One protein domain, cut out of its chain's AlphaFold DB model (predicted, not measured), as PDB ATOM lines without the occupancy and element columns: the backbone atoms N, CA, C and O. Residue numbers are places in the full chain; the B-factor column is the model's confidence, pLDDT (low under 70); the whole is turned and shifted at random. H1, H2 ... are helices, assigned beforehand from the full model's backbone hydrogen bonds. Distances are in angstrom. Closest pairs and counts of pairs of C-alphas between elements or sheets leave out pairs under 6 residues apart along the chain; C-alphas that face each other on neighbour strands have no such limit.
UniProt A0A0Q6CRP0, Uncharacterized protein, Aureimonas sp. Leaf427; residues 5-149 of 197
ATOM      1  N   ALA A   5      19.914   2.485  17.276       84.12
ATOM      2  CA  ALA A   5      20.190   2.024  18.635       84.12
ATOM      3  C   ALA A   5      20.516   3.181  19.595       84.12
ATOM      4  O   ALA A   5      19.862   3.311  20.632       84.12
ATOM      5  N   THR A   6      21.459   4.065  19.242       85.31
ATOM      6  CA  THR A   6      21.810   5.220  20.091       85.31
ATOM      7  C   THR A   6      20.644   6.194  20.218       85.31
ATOM      8  O   THR A   6      20.375   6.694  21.307       85.31
ATOM      9  N   THR A   7      19.911   6.437  19.128       88.00
ATOM     10  CA  THR A   7      18.756   7.347  19.145       88.00
ATOM     11  C   THR A   7      17.662   6.842  20.081       88.00
ATOM     12  O   THR A   7      17.150   7.612  20.889       88.00
ATOM     13  N   VAL A   8      17.338   5.546  20.018       89.25
ATOM     14  CA  VAL A   8      16.342   4.927  20.902       89.25
ATOM     15  C   VAL A   8      16.809   4.958  22.355       89.25
ATOM     16  O   VAL A   8      16.032   5.347  23.225       89.25
ATOM     17  N   ALA A   9      18.074   4.621  22.626       89.38
ATOM     18  CA  ALA A   9      18.619   4.659  23.982       89.38
ATOM     19  C   ALA A   9      18.559   6.075  24.581       89.38
ATOM     20  O   ALA A   9      18.080   6.258  25.698       89.38
ATOM     21  N   ILE A  10      18.984   7.095  23.827       89.81
ATOM     22  CA  ILE A  10      18.938   8.486  24.290       89.81
ATOM     23  C   ILE A  10      17.490   8.961  24.473       89.81
ATOM     24  O   ILE A  10      17.179   9.589  25.483       89.81
ATOM     25  N   ALA A  11      16.589   8.646  23.538       89.19
ATOM     26  CA  ALA A  11      15.179   9.009  23.654       89.19
ATOM     27  C   ALA A  11      14.520   8.374  24.889       89.19
ATOM     28  O   ALA A  11      13.748   9.042  25.579       89.19
ATOM     29  N   ALA A  12      14.867   7.123  25.212       88.81
ATOM     30  CA  ALA A  12      14.407   6.459  26.426       88.81
ATOM     31  C   ALA A  12      14.879   7.201  27.687       88.81
ATOM     32  O   ALA A  12      14.065   7.468  28.566       88.81
ATOM     33  N   TRP A  13      16.151   7.617  27.750       91.00
ATOM     34  CA  TRP A  13      16.668   8.419  28.868       91.00
ATOM     35  C   TRP A  13      16.004   9.793  28.986       91.00
ATOM     36  O   TRP A  13      15.719  10.231  30.100       91.00
ATOM     37  N   ILE A  14      15.720  10.460  27.863       90.38
ATOM     38  CA  ILE A  14      14.990  11.737  27.845       90.38
ATOM     39  C   ILE A  14      13.581  11.557  28.404       90.38
ATOM     40  O   ILE A  14      13.181  12.320  29.278       90.38
ATOM     41  N   GLY A  15      12.836  10.560  27.920       85.56
ATOM     42  CA  GLY A  15      11.484  10.285  28.405       85.56
ATOM     43  C   GLY A  15      11.488   9.944  29.892       85.56
ATOM     44  O   GLY A  15      10.736  10.523  30.669       85.56
ATOM     45  N   PHE A  16      12.407   9.072  30.294       85.44
ATOM     46  CA  PHE A  16      12.570   8.630  31.668       85.44
ATOM     47  C   PHE A  16      12.880   9.776  32.643       85.44
ATOM     48  O   PHE A  16      12.120  10.034  33.577       85.44
ATOM     49  N   LEU A  17      13.987  10.491  32.417       87.25
ATOM     50  CA  LEU A  17      14.430  11.579  33.294       87.25
ATOM     51  C   LEU A  17      13.527  12.807  33.178       87.25
ATOM     52  O   LEU A  17      13.349  13.523  34.159       87.25
ATOM     53  N   GLY A  18      12.950  13.047  31.999       85.00
ATOM     54  CA  GLY A  18      12.013  14.136  31.756       85.00
ATOM     55  C   GLY A  18      10.753  13.973  32.596       85.00
ATOM     56  O   GLY A  18      10.448  14.856  33.395       85.00
ATOM     57  N   VAL A  19      10.079  12.823  32.488       83.38
ATOM     58  CA  VAL A  19       8.889  12.522  33.302       83.38
ATOM     59  C   VAL A  19       9.234  12.584  34.789       83.38
ATOM     60  O   VAL A  19       8.582  13.317  35.528       83.38
ATOM     61  N   PHE A  20      10.323  11.937  35.211       81.75
ATOM     62  CA  PHE A  20      10.758  11.959  36.609       81.75
ATOM     63  C   PHE A  20      11.015  13.379  37.145       81.75
ATOM     64  O   PHE A  20      10.588  13.722  38.247       81.75
ATOM     65  N   SER A  21      11.682  14.232  36.363       84.50
ATOM     66  CA  SER A  21      11.980  15.611  36.765       84.50
ATOM     67  C   SER A  21      10.722  16.466  36.914       84.50
ATOM     68  O   SER A  21      10.628  17.257  37.857       84.50
ATOM     69  N   VAL A  22       9.746  16.286  36.018       82.88
ATOM     70  CA  VAL A  22       8.455  16.979  36.069       82.88
ATOM     71  C   VAL A  22       7.663  16.517  37.282       82.88
ATOM     72  O   VAL A  22       7.092  17.354  37.975       82.88
ATOM     73  N   GLU A  23       7.668  15.219  37.582       79.81
ATOM     74  CA  GLU A  23       6.991  14.686  38.760       79.81
ATOM     75  C   GLU A  23       7.609  15.234  40.060       79.81
ATOM     76  O   GLU A  23       6.895  15.768  40.907       79.81
ATOM     77  N   LEU A  24       8.939  15.235  40.195       78.56
ATOM     78  CA  LEU A  24       9.604  15.851  41.352       78.56
ATOM     79  C   LEU A  24       9.279  17.343  41.500       78.56
ATOM     80  O   LEU A  24       8.958  17.805  42.593       78.56
ATOM     81  N   ALA A  25       9.334  18.104  40.403       82.94
ATOM     82  CA  ALA A  25       9.019  19.529  40.434       82.94
ATOM     83  C   ALA A  25       7.549  19.777  40.804       82.94
ATOM     84  O   ALA A  25       7.255  20.657  41.611       82.94
ATOM     85  N   ALA A  26       6.629  18.986  40.249       79.31
ATOM     86  CA  ALA A  26       5.208  19.077  40.551       79.31
ATOM     87  C   ALA A  26       4.924  18.771  42.027       79.31
ATOM     88  O   ALA A  26       4.154  19.503  42.647       79.31
ATOM     89  N   ASN A  27       5.570  17.753  42.610       77.81
ATOM     90  CA  ASN A  27       5.415  17.458  44.034       77.81
ATOM     91  C   ASN A  27       5.949  18.588  44.922       77.81
ATOM     92  O   ASN A  27       5.262  19.017  45.846       77.81
ATOM     93  N   ALA A  28       7.147  19.092  44.623       81.44
ATOM     94  CA  ALA A  28       7.782  20.127  45.429       81.44
ATOM     95  C   ALA A  28       7.011  21.459  45.400       81.44
ATOM     96  O   ALA A  28       6.970  22.175  46.402       81.44
ATOM     97  N   LEU A  29       6.407  21.799  44.255       83.00
ATOM     98  CA  LEU A  29       5.643  23.036  44.062       83.00
ATOM     99  C   LEU A  29       4.186  22.923  44.532       83.00
ATOM    100  O   LEU A  29       3.614  23.913  44.986       83.00
ATOM    101  N   ALA A  30       3.582  21.739  44.417       79.00
ATOM    102  CA  ALA A  30       2.198  21.474  44.797       79.00
ATOM    103  C   ALA A  30       2.071  20.082  45.454       79.00
ATOM    104  O   ALA A  30       1.641  19.118  44.805       79.00
ATOM    105  N   PRO A  31       2.410  19.963  46.753       69.06
ATOM    106  CA  PRO A  31       2.359  18.695  47.472       69.06
ATOM    107  C   PRO A  31       0.952  18.087  47.417       69.06
ATOM    108  O   PRO A  31      -0.030  18.737  47.776       69.06
ATOM    109  N   GLY A  32       0.844  16.838  46.956       59.59
ATOM    110  CA  GLY A  32      -0.430  16.115  46.833       59.59
ATOM    111  C   GLY A  32      -1.097  16.162  45.452       59.59
ATOM    112  O   GLY A  32      -1.995  15.360  45.203       59.59
ATOM    113  N   LEU A  33      -0.629  17.002  44.518       64.25
ATOM    114  CA  LEU A  33      -1.135  17.021  43.135       64.25
ATOM    115  C   LEU A  33      -0.886  15.678  42.427       64.25
ATOM    116  O   LEU A  33      -1.767  15.140  41.762       64.25
ATOM    117  N   LEU A  34       0.298  15.094  42.620       59.12
ATOM    118  CA  LEU A  34       0.649  13.802  42.030       59.12
ATOM    119  C   LEU A  34      -0.110  12.632  42.645       59.12
ATOM    120  O   LEU A  34      -0.477  11.719  41.918       59.12
ATOM    121  N   ALA A  35      -0.422  12.673  43.942       55.06
ATOM    122  CA  ALA A  35      -1.264  11.654  44.569       55.06
ATOM    123  C   ALA A  35      -2.689  11.631  43.978       55.06
ATOM    124  O   ALA A  35      -3.340  10.591  43.996       55.06
ATOM    125  N   ALA A  36      -3.156  12.753  43.415       48.44
ATOM    126  CA  ALA A  36      -4.441  12.852  42.724       48.44
ATOM    127  C   ALA A  36      -4.382  12.453  41.232       48.44
ATOM    128  O   ALA A  36      -5.417  12.136  40.650       48.44
ATOM    129  N   VAL A  37      -3.194  12.469  40.612       49.75
ATOM    130  CA  VAL A  37      -2.994  12.253  39.162       49.75
ATOM    131  C   VAL A  37      -2.300  10.917  38.848       49.75
ATOM    132  O   VAL A  37      -2.394  10.427  37.724       49.75
ATOM    133  N   ALA A  38      -1.644  10.284  39.825       48.56
ATOM    134  CA  ALA A  38      -0.953   9.005  39.676       48.56
ATOM    135  C   ALA A  38      -1.948   7.839  39.531       48.56
ATOM    136  O   ALA A  38      -2.214   7.085  40.463       48.56
ATOM    137  N   SER A  39      -2.505   7.688  38.334       44.88
ATOM    138  CA  SER A  39      -3.341   6.552  37.940       44.88
ATOM    139  C   SER A  39      -3.006   6.065  36.529       44.88
ATOM    140  O   SER A  39      -3.888   5.667  35.772       44.88
ATOM    141  N   TYR A  40      -1.717   6.038  36.174       45.28
ATOM    142  CA  TYR A  40      -1.254   5.232  35.044       45.28
ATOM    143  C   TYR A  40      -0.651   3.917  35.555       45.28
ATOM    144  O   TYR A  40       0.402   3.941  36.200       45.28
ATOM    145  N   PRO A  41      -1.306   2.766  35.309       50.56
ATOM    146  CA  PRO A  41      -0.764   1.474  35.686       50.56
ATOM    147  C   PRO A  41       0.423   1.165  34.775       50.56
ATOM    148  O   PRO A  41       0.265   0.873  33.589       50.56
ATOM    149  N   TRP A  42       1.627   1.249  35.329       49.25
ATOM    150  CA  TRP A  42       2.798   0.654  34.701       49.25
ATOM    151  C   TRP A  42       2.599  -0.871  34.614       49.25
ATOM    152  O   TRP A  42       1.968  -1.447  35.505       49.25
ATOM    153  N   PRO A  43       3.125  -1.545  33.574       55.62
ATOM    154  CA  PRO A  43       3.198  -3.005  33.549       55.62
ATOM    155  C   PRO A  43       3.845  -3.523  34.840       55.62
ATOM    156  O   PRO A  43       4.802  -2.911  35.326       55.62
ATOM    157  N   GLN A  44       3.328  -4.617  35.412       56.97
ATOM    158  CA  GLN A  44       3.732  -5.086  36.745       56.97
ATOM    159  C   GLN A  44       5.236  -5.359  36.854       56.97
ATOM    160  O   GLN A  44       5.840  -5.134  37.901       56.97
ATOM    161  N   GLU A  45       5.845  -5.802  35.760       58.41
ATOM    162  CA  GLU A  45       7.273  -6.079  35.643       58.41
ATOM    163  C   GLU A  45       8.105  -4.803  35.808       58.41
ATOM    164  O   GLU A  45       9.163  -4.821  36.434       58.41
ATOM    165  N   VAL A  46       7.596  -3.681  35.293       54.03
ATOM    166  CA  VAL A  46       8.224  -2.366  35.428       54.03
ATOM    167  C   VAL A  46       7.946  -1.803  36.818       54.03
ATOM    168  O   VAL A  46       8.879  -1.375  37.486       54.03
ATOM    169  N   SER A  47       6.709  -1.879  37.322       58.19
ATOM    170  CA  SER A  47       6.371  -1.370  38.662       58.19
ATOM    171  C   SER A  47       7.043  -2.133  39.810       58.19
ATOM    172  O   SER A  47       7.191  -1.595  40.896       58.19
ATOM    173  N   ALA A  48       7.444  -3.392  39.604       58.38
ATOM    174  CA  ALA A  48       8.151  -4.174  40.622       58.38
ATOM    175  C   ALA A  48       9.597  -3.698  40.848       58.38
ATOM    176  O   ALA A  48      10.163  -3.924  41.914       58.38
ATOM    177  N   GLN A  49      10.199  -3.055  39.844       56.91
ATOM    178  CA  GLN A  49      11.579  -2.550  39.883       56.91
ATOM    179  C   GLN A  49      11.638  -1.020  39.923       56.91
ATOM    180  O   GLN A  49      12.671  -0.421  40.232       56.91
ATOM    181  N   PHE A  50      10.499  -0.396  39.641       59.41
ATOM    182  CA  PHE A  50      10.239   1.017  39.771       59.41
ATOM    183  C   PHE A  50       9.462   1.245  41.063       59.41
ATOM    184  O   PHE A  50       8.248   1.069  41.094       59.41
ATOM    185  N   GLY A  51      10.135   1.688  42.129       53.94
ATOM    186  CA  GLY A  51       9.470   2.038  43.399       53.94
ATOM    187  C   GLY A  51       8.431   3.166  43.267       53.94
ATOM    188  O   GLY A  51       7.756   3.514  44.235       53.94
ATOM    189  N   GLY A  52       8.301   3.734  42.063       55.38
ATOM    190  CA  GLY A  52       7.493   4.895  41.761       55.38
ATOM    191  C   GLY A  52       8.098   6.145  42.378       55.38
ATOM    192  O   GLY A  52       8.908   6.097  43.305       55.38
ATOM    193  N   VAL A  53       7.664   7.303  41.895       56.94
ATOM    194  CA  VAL A  53       8.022   8.562  42.554       56.94
ATOM    195  C   VAL A  53       7.436   8.597  43.966       56.94
ATOM    196  O   VAL A  53       8.079   9.118  44.861       56.94
ATOM    197  N   GLY A  54       6.311   7.918  44.221       55.12
ATOM    198  CA  GLY A  54       5.681   7.828  45.544       55.12
ATOM    199  C   GLY A  54       6.574   7.292  46.672       55.12
ATOM    200  O   GLY A  54       6.504   7.825  47.772       55.12
ATOM    201  N   ALA A  55       7.446   6.304  46.421       56.69
ATOM    202  CA  ALA A  55       8.412   5.843  47.431       56.69
ATOM    203  C   ALA A  55       9.526   6.872  47.697       56.69
ATOM    204  O   ALA A  55      10.194   6.826  48.724       56.69
ATOM    205  N   PHE A  56       9.721   7.803  46.770       61.16
ATOM    206  CA  PHE A  56      10.699   8.880  46.812       61.16
ATOM    207  C   PHE A  56      10.154  10.125  47.525       61.16
ATOM    208  O   PHE A  56      10.885  10.798  48.258       61.16
ATOM    209  N   LEU A  57       8.864  10.413  47.319       58.41
ATOM    210  CA  LEU A  57       8.173  11.565  47.886       58.41
ATOM    211  C   LEU A  57       8.228  11.507  49.416       58.41
ATOM    212  O   LEU A  57       7.802  10.535  50.035       58.41
ATOM    213  N   GLY A  58       8.768  12.563  50.028       60.94
ATOM    214  CA  GLY A  58       8.886  12.685  51.485       60.94
ATOM    215  C   GLY A  58      10.220  12.230  52.089       60.94
ATOM    216  O   GLY A  58      10.441  12.483  53.273       60.94
ATOM    217  N   HIS A  59      11.134  11.635  51.311       69.25
ATOM    218  CA  HIS A  59      12.514  11.384  51.767       69.25
ATOM    219  C   HIS A  59      13.406  12.625  51.662       69.25
ATOM    220  O   HIS A  59      14.397  12.748  52.382       69.25
ATOM    221  N   LEU A  60      13.061  13.550  50.765       72.81
ATOM    222  CA  LEU A  60      13.782  14.798  50.551       72.81
ATOM    223  C   LEU A  60      12.917  15.990  50.975       72.81
ATOM    224  O   LEU A  60      11.701  15.974  50.785       72.81
ATOM    225  N   PRO A  61      13.521  17.063  51.517       82.38
ATOM    226  CA  PRO A  61      12.821  18.333  51.629       82.38
ATOM    227  C   PRO A  61      12.500  18.874  50.220       82.38
ATOM    228  O   PRO A  61      13.251  18.588  49.283       82.38
ATOM    229  N   PRO A  62      11.480  19.737  50.054       81.81
ATOM    230  CA  PRO A  62      11.091  20.276  48.742       81.81
ATOM    231  C   PRO A  62      12.246  20.925  47.961       81.81
ATOM    232  O   PRO A  62      12.347  20.792  46.745       81.81
ATOM    233  N   ALA A  63      13.176  21.584  48.660       84.81
ATOM    234  CA  ALA A  63      14.377  22.149  48.043       84.81
ATOM    235  C   ALA A  63      15.313  21.073  47.454       84.81
ATOM    236  O   ALA A  63      15.931  21.296  46.415       84.81
ATOM    237  N   GLY A  64      15.403  19.906  48.098       82.62
ATOM    238  CA  GLY A  64      16.143  18.749  47.596       82.62
ATOM    239  C   GLY A  64      15.474  18.133  46.369       82.62
ATOM    240  O   GLY A  64      16.156  17.859  45.387       82.62
ATOM    241  N   GLU A  65      14.145  18.002  46.378       82.75
ATOM    242  CA  GLU A  65      13.374  17.526  45.218       82.75
ATOM    243  C   GLU A  65      13.568  18.437  43.992       82.75
ATOM    244  O   GLU A  65      13.835  17.951  42.891       82.75
ATOM    245  N   LEU A  66      13.538  19.764  44.183       86.62
ATOM    246  CA  LEU A  66      13.815  20.738  43.119       86.62
ATOM    247  C   LEU A  66      15.260  20.669  42.613       86.62
ATOM    248  O   LEU A  66      15.486  20.776  41.409       86.62
ATOM    249  N   ALA A  67      16.238  20.475  43.500       88.44
ATOM    250  CA  ALA A  67      17.639  20.344  43.106       88.44
ATOM    251  C   ALA A  67      17.878  19.081  42.261       88.44
ATOM    252  O   ALA A  67      18.553  19.150  41.232       88.44
ATOM    253  N   VAL A  68      17.288  17.946  42.654       87.56
ATOM    254  CA  VAL A  68      17.354  16.695  41.883       87.56
ATOM    255  C   VAL A  68      16.629  16.850  40.547       87.56
ATOM    256  O   VAL A  68      17.189  16.498  39.510       87.56
ATOM    257  N   SER A  69      15.437  17.458  40.536       88.06
ATOM    258  CA  SER A  69      14.700  17.765  39.303       88.06
ATOM    259  C   SER A  69      15.531  18.621  38.338       88.06
ATOM    260  O   SER A  69      15.680  18.270  37.166       88.06
ATOM    261  N   ALA A  70      16.157  19.694  38.832       90.88
ATOM    262  CA  ALA A  70      17.025  20.551  38.030       90.88
ATOM    263  C   ALA A  70      18.237  19.787  37.473       90.88
ATOM    264  O   ALA A  70      18.564  19.932  36.295       90.88
ATOM    265  N   ALA A  71      18.878  18.934  38.280       91.19
ATOM    266  CA  ALA A  71      19.978  18.088  37.822       91.19
ATOM    267  C   ALA A  71      19.530  17.125  36.707       91.19
ATOM    268  O   ALA A  71      20.202  17.019  35.679       91.19
ATOM    269  N   CYS A  72      18.367  16.481  36.854       90.69
ATOM    270  CA  CYS A  72      17.783  15.630  35.815       90.69
ATOM    271  C   CYS A  72      17.482  16.414  34.529       90.69
ATOM    272  O   CYS A  72      17.819  15.937  33.448       90.69
ATOM    273  N   LEU A  73      16.929  17.628  34.620       92.25
ATOM    274  CA  LEU A  73      16.666  18.480  33.453       92.25
ATOM    275  C   LEU A  73      17.947  18.893  32.721       92.25
ATOM    276  O   LEU A  73      17.963  18.930  31.490       92.25
ATOM    277  N   VAL A  74      19.039  19.155  33.445       94.38
ATOM    278  CA  VAL A  74      20.350  19.412  32.828       94.38
ATOM    279  C   VAL A  74      20.820  18.189  32.038       94.38
ATOM    280  O   VAL A  74      21.254  18.329  30.894       94.38
ATOM    281  N   ILE A  75      20.682  16.985  32.601       93.81
ATOM    282  CA  ILE A  75      21.035  15.731  31.919       93.81
ATOM    283  C   ILE A  75      20.150  15.511  30.683       93.81
ATOM    284  O   ILE A  75      20.664  15.187  29.612       93.81
ATOM    285  N   VAL A  76      18.839  15.754  30.787       93.19
ATOM    286  CA  VAL A  76      17.908  15.714  29.646       93.19
ATOM    287  C   VAL A  76      18.335  16.700  28.559       93.19
ATOM    288  O   VAL A  76      18.351  16.342  27.384       93.19
ATOM    289  N   GLY A  77      18.743  17.915  28.929       92.06
ATOM    290  CA  GLY A  77      19.264  18.911  27.994       92.06
ATOM    291  C   GLY A  77      20.529  18.444  27.268       92.06
ATOM    292  O   GLY A  77      20.660  18.658  26.062       92.06
ATOM    293  N   LEU A  78      21.439  17.753  27.964       92.62
ATOM    294  CA  LEU A  78      22.627  17.148  27.351       92.62
ATOM    295  C   LEU A  78      22.257  16.034  26.365       92.62
ATOM    296  O   LEU A  78      22.800  15.996  25.262       92.62
ATOM    297  N   PHE A  79      21.303  15.174  26.722       92.81
ATOM    298  CA  PHE A  79      20.790  14.135  25.830       92.81
ATOM    299  C   PHE A  79      20.064  14.711  24.605       92.81
ATOM    300  O   PHE A  79      20.306  14.272  23.481       92.81
ATOM    301  N   ALA A  80      19.230  15.736  24.783       91.44
ATOM    302  CA  ALA A  80      18.555  16.415  23.681       91.44
ATOM    303  C   ALA A  80      19.565  17.087  22.739       91.44
ATOM    304  O   ALA A  80      19.489  16.928  21.519       91.44
ATOM    305  N   ARG A  81      20.571  17.773  23.298       92.00
ATOM    306  CA  ARG A  81      21.686  18.336  22.526       92.00
ATOM    307  C   ARG A  81      22.449  17.251  21.766       92.00
ATOM    308  O   ARG A  81      22.790  17.464  20.605       92.00
ATOM    309  N   SER A  82      22.693  16.105  22.395       89.69
ATOM    310  CA  SER A  82      23.332  14.960  21.752       89.69
ATOM    311  C   SER A  82      22.535  14.478  20.539       89.69
ATOM    312  O   SER A  82      23.112  14.356  19.462       89.69
ATOM    313  N   LEU A  83      21.213  14.304  20.662       88.62
ATOM    314  CA  LEU A  83      20.360  13.917  19.533       88.62
ATOM    315  C   LEU A  83      20.419  14.922  18.384       88.62
ATOM    316  O   LEU A  83      20.559  14.509  17.235       88.62
ATOM    317  N   ILE A  84      20.346  16.222  18.685       88.38
ATOM    318  CA  ILE A  84      20.430  17.281  17.669       88.38
ATOM    319  C   ILE A  84      21.759  17.186  16.910       88.38
ATOM    320  O   ILE A  84      21.778  17.229  15.683       88.38
ATOM    321  N   LEU A  85      22.868  17.013  17.631       86.75
ATOM    322  CA  LEU A  85      24.204  16.910  17.044       86.75
ATOM    323  C   LEU A  85      24.430  15.594  16.286       86.75
ATOM    324  O   LEU A  85      25.091  15.596  15.252       86.75
ATOM    325  N   LEU A  86      23.864  14.481  16.761       83.81
ATOM    326  CA  LEU A  86      23.927  13.177  16.093       83.81
ATOM    327  C   LEU A  86      23.168  13.167  14.760       83.81
ATOM    328  O   LEU A  86      23.571  12.458  13.840       83.81
ATOM    329  N   HIS A  87      22.098  13.957  14.652       82.94
ATOM    330  CA  HIS A  87      21.312  14.111  13.425       82.94
ATOM    331  C   HIS A  87      21.795  15.268  12.536       82.94
ATOM    332  O   HIS A  87      21.282  15.445  11.429       82.94
ATOM    333  N   ALA A  88      22.782  16.050  12.981       79.75
ATOM    334  CA  ALA A  88      23.388  17.091  12.163       79.75
ATOM    335  C   ALA A  88      24.209  16.475  11.013       79.75
ATOM    336  O   ALA A  88      24.873  15.446  11.166       79.75
ATOM    337  N   ARG A  89      24.180  17.124   9.840       63.03
ATOM    338  CA  ARG A  89      24.852  16.623   8.628       63.03
ATOM    339  C   ARG A  89      26.381  16.581   8.767       63.03
ATOM    340  O   ARG A  89      26.995  15.641   8.265       63.03
ATOM    341  N   ASP A  90      26.979  17.510   9.511       70.19
ATOM    342  CA  ASP A  90      28.438  17.630   9.635       70.19
ATOM    343  C   ASP A  90      29.071  16.562  10.532       70.19
ATOM    344  O   ASP A  90      28.692  16.387  11.691       70.19
ATOM    345  N   ALA A  91      30.122  15.909  10.034       65.81
ATOM    346  CA  ALA A  91      30.860  14.886  10.773       65.81
ATOM    347  C   ALA A  91      31.527  15.408  12.066       65.81
ATOM    348  O   ALA A  91      31.619  14.672  13.047       65.81
ATOM    349  N   SER A  92      31.943  16.680  12.104       68.56
ATOM    350  CA  SER A  92      32.513  17.321  13.303       68.56
ATOM    351  C   SER A  92      31.486  17.477  14.428       68.56
ATOM    352  O   SER A  92      31.812  17.286  15.601       68.56
ATOM    353  N   ASN A  93      30.225  17.739  14.077       75.75
ATOM    354  CA  ASN A  93      29.126  17.831  15.033       75.75
ATOM    355  C   ASN A  93      28.772  16.456  15.621       75.75
ATOM    356  O   ASN A  93      28.395  16.371  16.790       75.75
ATOM    357  N   ARG A  94      29.002  15.366  14.874       73.38
ATOM    358  CA  ARG A  94      28.718  13.989  15.325       73.38
ATOM    359  C   ARG A  94      29.571  13.568  16.517       73.38
ATOM    360  O   ARG A  94      29.031  13.048  17.491       73.38
ATOM    361  N   ALA A  95      30.877  13.839  16.485       79.94
ATOM    362  CA  ALA A  95      31.764  13.535  17.612       79.94
ATOM    363  C   ALA A  95      31.347  14.299  18.884       79.94
ATOM    364  O   ALA A  95      31.387  13.749  19.985       79.94
ATOM    365  N   GLY A  96      30.878  15.544  18.730       82.81
ATOM    366  CA  GLY A  96      30.296  16.324  19.824       82.81
ATOM    367  C   GLY A  96      28.982  15.735  20.353       82.81
ATOM    368  O   GLY A  96      28.743  15.739  21.563       82.81
ATOM    369  N   GLY A  97      28.145  15.181  19.472       84.38
ATOM    370  CA  GLY A  97      26.924  14.460  19.839       84.38
ATOM    371  C   GLY A  97      27.204  13.209  20.672       84.38
ATOM    372  O   GLY A  97      26.616  13.022  21.733       84.38
ATOM    373  N   GLU A  98      28.160  12.384  20.262       86.94
ATOM    374  CA  GLU A  98      28.542  11.178  21.010       86.94
ATOM    375  C   GLU A  98      29.188  11.517  22.357       86.94
ATOM    376  O   GLU A  98      28.848  10.923  23.379       86.94
ATOM    377  N   LEU A  99      30.080  12.515  22.387       88.88
ATOM    378  CA  LEU A  99      30.713  12.955  23.628       88.88
ATOM    379  C   LEU A  99      29.672  13.492  24.614       88.88
ATOM    380  O   LEU A  99      29.715  13.147  25.791       88.88
ATOM    381  N   SER A 100      28.701  14.278  24.144       89.19
ATOM    382  CA  SER A 100      27.608  14.750  25.005       89.19
ATOM    383  C   SER A 100      26.712  13.612  25.512       89.19
ATOM    384  O   SER A 100      26.329  13.654  26.679       89.19
ATOM    385  N   ALA A 101      26.452  12.568  24.711       89.69
ATOM    386  CA  ALA A 101      25.747  11.368  25.180       89.69
ATOM    387  C   ALA A 101      26.517  10.656  26.299       89.69
ATOM    388  O   ALA A 101      25.939  10.309  27.325       89.69
ATOM    389  N   LEU A 102      27.828  10.460  26.123       91.75
ATOM    390  CA  LEU A 102      28.678   9.802  27.119       91.75
ATOM    391  C   LEU A 102      28.783  10.621  28.408       91.75
ATOM    392  O   LEU A 102      28.723  10.052  29.493       91.75
ATOM    393  N   VAL A 103      28.885  11.949  28.304       93.44
ATOM    394  CA  VAL A 103      28.871  12.847  29.470       93.44
ATOM    395  C   VAL A 103      27.530  12.767  30.203       93.44
ATOM    396  O   VAL A 103      27.516  12.686  31.430       93.44
ATOM    397  N   ALA A 104      26.409  12.734  29.480       92.31
ATOM    398  CA  ALA A 104      25.090  12.569  30.083       92.31
ATOM    399  C   ALA A 104      24.946  11.203  30.781       92.31
ATOM    400  O   ALA A 104      24.514  11.150  31.930       92.31
ATOM    401  N   LEU A 105      25.385  10.109  30.148       92.25
ATOM    402  CA  LEU A 105      25.405   8.771  30.755       92.25
ATOM    403  C   LEU A 105      26.305   8.707  31.996       92.25
ATOM    404  O   LEU A 105      25.927   8.100  32.994       92.25
ATOM    405  N   ALA A 106      27.464   9.368  31.969       92.81
ATOM    406  CA  ALA A 106      28.338   9.477  33.132       92.81
ATOM    407  C   ALA A 106      27.663  10.248  34.276       92.81
ATOM    408  O   ALA A 106      27.759   9.835  35.427       92.81
ATOM    409  N   ALA A 107      26.926  11.322  33.979       92.62
ATOM    410  CA  ALA A 107      26.155  12.046  34.989       92.62
ATOM    411  C   ALA A 107      25.048  11.173  35.610       92.62
ATOM    412  O   ALA A 107      24.873  11.186  36.828       92.62
ATOM    413  N   VAL A 108      24.357  10.351  34.807       90.88
ATOM    414  CA  VAL A 108      23.400   9.350  35.314       90.88
ATOM    415  C   VAL A 108      24.099   8.319  36.206       90.88
ATOM    416  O   VAL A 108      23.599   8.013  37.285       90.88
ATOM    417  N   ALA A 109      25.273   7.824  35.805       90.69
ATOM    418  CA  ALA A 109      26.067   6.889  36.602       90.69
ATOM    419  C   ALA A 109      26.502   7.495  37.948       90.69
ATOM    420  O   ALA A 109      26.447   6.820  38.974       90.69
ATOM    421  N   VAL A 110      26.888   8.775  37.962       91.25
ATOM    422  CA  VAL A 110      27.226   9.510  39.190       91.25
ATOM    423  C   VAL A 110      26.005   9.651  40.094       91.25
ATOM    424  O   VAL A 110      26.120   9.385  41.286       91.25
ATOM    425  N   LEU A 111      24.834  10.005  39.554       87.81
ATOM    426  CA  LEU A 111      23.588  10.059  40.330       87.81
ATOM    427  C   LEU A 111      23.213   8.689  40.908       87.81
ATOM    428  O   LEU A 111      22.854   8.596  42.082       87.81
ATOM    429  N   ALA A 112      23.342   7.623  40.116       86.75
ATOM    430  CA  ALA A 112      23.073   6.259  40.559       86.75
ATOM    431  C   ALA A 112      24.038   5.817  41.671       86.75
ATOM    432  O   ALA A 112      23.601   5.301  42.700       86.75
ATOM    433  N   GLY A 113      25.339   6.074  41.507       85.06
ATOM    434  CA  GLY A 113      26.351   5.787  42.524       85.06
ATOM    435  C   GLY A 113      26.164   6.617  43.796       85.06
ATOM    436  O   GLY A 113      26.243   6.082  44.899       85.06
ATOM    437  N   ALA A 114      25.844   7.906  43.665       85.06
ATOM    438  CA  ALA A 114      25.538   8.768  44.803       85.06
ATOM    439  C   ALA A 114      24.302   8.273  45.566       85.06
ATOM    440  O   ALA A 114      24.306   8.286  46.797       85.06
ATOM    441  N   SER A 115      23.284   7.773  44.858       83.12
ATOM    442  CA  SER A 115      22.094   7.187  45.479       83.12
ATOM    443  C   SER A 115      22.437   5.945  46.305       83.12
ATOM    444  O   SER A 115      21.985   5.824  47.442       83.12
ATOM    445  N   GLN A 116      23.305   5.065  45.785       81.56
ATOM    446  CA  GLN A 116      23.783   3.894  46.530       81.56
ATOM    447  C   GLN A 116      24.587   4.285  47.776       81.56
ATOM    448  O   GLN A 116      24.378   3.723  48.848       81.56
ATOM    449  N   LEU A 117      25.511   5.244  47.646       83.25
ATOM    450  CA  LEU A 117      26.426   5.623  48.727       83.25
ATOM    451  C   LEU A 117      25.741   6.396  49.854       83.25
ATOM    452  O   LEU A 117      26.115   6.256  51.015       83.25
ATOM    453  N   THR A 118      24.774   7.246  49.516       78.25
ATOM    454  CA  THR A 118      24.126   8.132  50.492       78.25
ATOM    455  C   THR A 118      22.849   7.543  51.071       78.25
ATOM    456  O   THR A 118      22.290   8.129  51.994       78.25
ATOM    457  N   THR A 119      22.363   6.412  50.538       72.25
ATOM    458  CA  THR A 119      21.028   5.836  50.807       72.25
ATOM    459  C   THR A 119      19.867   6.791  50.517       72.25
ATOM    460  O   THR A 119      18.709   6.453  50.751       72.25
ATOM    461  N   LEU A 120      20.161   7.976  49.971       72.81
ATOM    462  CA  LEU A 120      19.157   8.894  49.481       72.81
ATOM    463  C   LEU A 120      18.677   8.358  48.141       72.81
ATOM    464  O   LEU A 120      19.497   8.064  47.258       72.81
ATOM    465  N   PRO A 121      17.363   8.247  47.948       70.00
ATOM    466  CA  PRO A 121      16.860   7.929  46.639       70.00
ATOM    467  C   PRO A 121      17.140   9.191  45.794       70.00
ATOM    468  O   PRO A 121      16.695  10.282  46.135       70.00
ATOM    469  N   LEU A 122      18.004   9.083  44.773       78.25
ATOM    470  CA  LEU A 122      18.294  10.160  43.800       78.25
ATOM    471  C   LEU A 122      17.763   9.816  42.398       78.25
ATOM    472  O   LEU A 122      17.616  10.698  41.556       78.25
ATOM    473  N   LEU A 123      17.438   8.541  42.167       75.25
ATOM    474  CA  LEU A 123      16.773   8.026  40.973       75.25
ATOM    475  C   LEU A 123      15.609   7.112  41.387       75.25
ATOM    476  O   LEU A 123      15.737   6.391  42.376       75.25
ATOM    477  N   PRO A 124      14.495   7.079  40.635       68.62
ATOM    478  CA  PRO A 124      13.302   6.303  40.984       68.62
ATOM    479  C   PRO A 124      13.444   4.811  40.619       68.62
ATOM    480  O   PRO A 124      12.466   4.140  40.304       68.62
ATOM    481  N   ILE A 125      14.673   4.291  40.608       71.12
ATOM    482  CA  ILE A 125      14.990   2.894  40.306       71.12
ATOM    483  C   ILE A 125      15.842   2.362  41.444       71.12
ATOM    484  O   ILE A 125      16.750   3.051  41.917       71.12
ATOM    485  N   ASP A 126      15.588   1.117  41.835       69.25
ATOM    486  CA  ASP A 126      16.484   0.406  42.733       69.25
ATOM    487  C   ASP A 126      17.877   0.266  42.097       69.25
ATOM    488  O   ASP A 126      18.106  -0.471  41.133       69.25
ATOM    489  N   THR A 127      18.831   1.012  42.646       69.62
ATOM    490  CA  THR A 127      20.212   1.004  42.175       69.62
ATOM    491  C   THR A 127      20.962  -0.245  42.635       69.62
ATOM    492  O   THR A 127      21.989  -0.568  42.039       69.62
ATOM    493  N   SER A 128      20.462  -0.981  43.634       66.44
ATOM    494  CA  SER A 128      21.071  -2.220  44.130       66.44
ATOM    495  C   SER A 128      20.823  -3.417  43.201       66.44
ATOM    496  O   SER A 128      21.688  -4.281  43.069       66.44
ATOM    497  N   GLY A 129      19.705  -3.414  42.465       65.00
ATOM    498  CA  GLY A 129      19.313  -4.474  41.527       65.00
ATOM    499  C   GLY A 129      20.101  -4.530  40.209       65.00
ATOM    500  O   GLY A 129      19.788  -5.338  39.341       65.00
ATOM    501  N   GLY A 130      21.105  -3.669  40.008       76.12
ATOM    502  CA  GLY A 130      22.005  -3.726  38.845       76.12
ATOM    503  C   GLY A 130      21.418  -3.244  37.509       76.12
ATOM    504  O   GLY A 130      22.163  -3.027  36.557       76.12
ATOM    505  N   LEU A 131      20.108  -3.016  37.415       80.50
ATOM    506  CA  LEU A 131      19.429  -2.687  36.154       80.50
ATOM    507  C   LEU A 131      19.796  -1.320  35.597       80.50
ATOM    508  O   LEU A 131      19.961  -1.184  34.391       80.50
ATOM    509  N   VAL A 132      19.972  -0.318  36.463       83.81
ATOM    510  CA  VAL A 132      20.465   1.004  36.041       83.81
ATOM    511  C   VAL A 132      21.847   0.863  35.406       83.81
ATOM    512  O   VAL A 132      22.105   1.428  34.347       83.81
ATOM    513  N   TRP A 133      22.714   0.044  36.004       86.00
ATOM    514  CA  TRP A 133      24.051  -0.229  35.481       86.00
ATOM    515  C   TRP A 133      24.006  -1.001  34.164       86.00
ATOM    516  O   TRP A 133      24.745  -0.664  33.241       86.00
ATOM    517  N   LEU A 134      23.100  -1.972  34.038       87.44
ATOM    518  CA  LEU A 134      22.860  -2.684  32.787       87.44
ATOM    519  C   LEU A 134      22.341  -1.740  31.693       87.44
ATOM    520  O   LEU A 134      22.839  -1.783  30.573       87.44
ATOM    521  N   ALA A 135      21.390  -0.859  32.005       87.19
ATOM    522  CA  ALA A 135      20.849   0.121  31.066       87.19
ATOM    523  C   ALA A 135      21.920   1.119  30.605       87.19
ATOM    524  O   ALA A 135      22.008   1.421  29.413       87.19
ATOM    525  N   ILE A 136      22.778   1.588  31.517       88.94
ATOM    526  CA  ILE A 136      23.944   2.416  31.178       88.94
ATOM    527  C   ILE A 136      24.901   1.634  30.273       88.94
ATOM    528  O   ILE A 136      25.286   2.141  29.222       88.94
ATOM    529  N   ALA A 137      25.246   0.394  30.631       89.62
ATOM    530  CA  ALA A 137      26.146  -0.444  29.842       89.62
ATOM    531  C   ALA A 137      25.601  -0.704  28.428       89.62
ATOM    532  O   ALA A 137      26.336  -0.554  27.456       89.62
ATOM    533  N   LEU A 138      24.307  -1.011  28.299       90.56
ATOM    534  CA  LEU A 138      23.623  -1.177  27.014       90.56
ATOM    535  C   LEU A 138      23.581   0.126  26.209       90.56
ATOM    536  O   LEU A 138      23.758   0.096  24.996       90.56
ATOM    537  N   SER A 139      23.409   1.274  26.868       91.25
ATOM    538  CA  SER A 139      23.436   2.583  26.203       91.25
ATOM    539  C   SER A 139      24.834   2.914  25.670       91.25
ATOM    540  O   SER A 139      24.969   3.382  24.542       91.25
ATOM    541  N   ILE A 140      25.888   2.618  26.440       90.12
ATOM    542  CA  ILE A 140      27.282   2.753  25.986       90.12
ATOM    543  C   ILE A 140      27.552   1.783  24.832       90.12
ATOM    544  O   ILE A 140      28.142   2.176  23.827       90.12
ATOM    545  N   ALA A 141      27.090   0.536  24.944       88.31
ATOM    546  CA  ALA A 141      27.213  -0.454  23.883       88.31
ATOM    547  C   ALA A 141      26.500  -0.001  22.603       88.31
ATOM    548  O   ALA A 141      27.057  -0.189  21.532       88.31
ATOM    549  N   ALA A 142      25.338   0.654  22.695       87.31
ATOM    550  CA  ALA A 142      24.646   1.234  21.544       87.31
ATOM    551  C   ALA A 142      25.470   2.348  20.876       87.31
ATOM    552  O   ALA A 142      25.619   2.340  19.655       87.31
ATOM    553  N   VAL A 143      26.081   3.243  21.665       85.88
ATOM    554  CA  VAL A 143      26.977   4.301  21.153       85.88
ATOM    555  C   VAL A 143      28.201   3.702  20.453       85.88
ATOM    556  O   VAL A 143      28.590   4.155  19.377       85.88
ATOM    557  N   VAL A 144      28.814   2.672  21.042       86.19
ATOM    558  CA  VAL A 144      29.969   1.980  20.452       86.19
ATOM    559  C   VAL A 144      29.560   1.181  19.216       86.19
ATOM    560  O   VAL A 144      30.269   1.209  18.215       86.19
ATOM    561  N   PHE A 145      28.412   0.507  19.248       84.94
ATOM    562  CA  PHE A 145      27.878  -0.246  18.119       84.94
ATOM    563  C   PHE A 145      27.620   0.673  16.926       84.94
ATOM    564  O   PHE A 145      28.107   0.378  15.843       84.94
ATOM    565  N   ASP A 146      26.986   1.831  17.124       80.88
ATOM    566  CA  ASP A 146      26.770   2.816  16.052       80.88
ATOM    567  C   ASP A 146      28.083   3.450  15.540       80.88
ATOM    568  O   ASP A 146      28.112   4.014  14.445       80.88
ATOM    569  N   ARG A 147      29.187   3.352  16.298       75.88
ATOM    570  CA  ARG A 147      30.539   3.684  15.814       75.88
ATOM    571  C   ARG A 147      31.188   2.562  15.011       75.88
ATOM    572  O   ARG A 147      31.912   2.854  14.065       75.88
ATOM    573  N   LEU A 148      30.994   1.309  15.420       75.38
ATOM    574  CA  LEU A 148      31.585   0.132  14.774       75.38
ATOM    575  C   LEU A 148      30.844  -0.246  13.496       75.38
ATOM    576  O   LEU A 148      31.464  -0.656  12.518       75.38
ATOM    577  N   VAL A 149      29.525  -0.059  13.486       67.25
ATOM    578  CA  VAL A 149      28.699  -0.117  12.287       67.25
ATOM    579  C   VAL A 149      28.881   1.199  11.543       67.25
ATOM    580  O   VAL A 149      27.998   2.052  11.461       67.25
TER     581      VAL A 149
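Overview. This is residues 5 to 149 of the 197 residues of an uncharacterized protein of Aureimonas sp. Leaf427 (UniProt A0A0Q6CRP0). Four long helices, H1, H5, H6 and H7, stand in an up-and-down bundle, each running against the one before it, and the pair H1 and H5 splays away from the pair H6 and H7 toward the end where H1 ends and H5 begins. At that end a loop with three short helices, H2, H3 and H4, joins H1 to H5; H2 and H4 pack on H1, while H3 touches no helix. The printed part has 145 residues with seven named helices, H1 to H7 in order, and no named strand; its class is all helix. It is compact, with a radius of gyration of the C-alphas of 16.0 A, and elongated, spanning 48 by 30 by 29 A.

Along the chain. H1 is residues 5 to 29, 36.1 A from C-alpha 5 at (20.190, 2.024, 18.635) to C-alpha 29 at (5.643, 23.036, 44.062). Then come the short H2, residues 33 to 37, H3, residues 44 to 47, and H4, residues 52 to 56. H5, residues 62 to 86, is 35.8 A long. H6, residues 91 to 118, is the longest helix at 40.8 A. H7, residues 131 to 148, is 24.8 A long and ends with C-alpha 148 at (31.585, 0.132, 14.774).

Arrangement. H1 is the hub, touching four helices. It touches H5 at a shallow tilt of 24 degrees, opposite ways, with the C-alphas of Ser 21 and Ser 69 closest at 4.3 A. With residues 5 to 10 alone it touches residues 139 to 146 of H7, opposite ways at a steep tilt of 38 degrees, only just past shallow; the closest C-alphas, of Thr 6 and Ala 142, are 5.1 A apart. With residues 23 to 27 alone H1 touches H2, the C-alphas of Asn 27 and Leu 34 being closest at 6.3 A. With residues 20 to 24 alone it only just touches H4, with 3 pairs of C-alphas within 8 A, those of Glu 23 and Val 53 closest at 7.3 A. H5 and H6 form a helical hairpin at a shallow tilt of 25 degrees; H5 touches H6 with residues 75 to 86 alone, and the closest C-alphas, of Ser 82 and Gly 97, are 4.1 A apart. H6 and H7 form a second helical hairpin at 15 degrees, a shallow tilt, with the C-alphas of Leu 105 and Ile 136 closest at 6.5 A. H5 and H7 are apart. In H1, H2, H5 and H7 every O i to N i+4 pair is within hydrogen-bond range; in H6 it is 22 of 24, in H4 0 of 1 but 2 of 2 for O i to N i+3, and H3 is too short for an O i to N i+4 pair.

Size, cuts and confidence. The two C-alphas farthest apart, of Gly 32 and Leu 148, are 48.0 A apart. The printed part has no cut. The link from H6 to H7, residues 119 to 130, is long. The mean pLDDT of the printed part is 78.3, and 38 residues are under 70, among them residues 31 to 59.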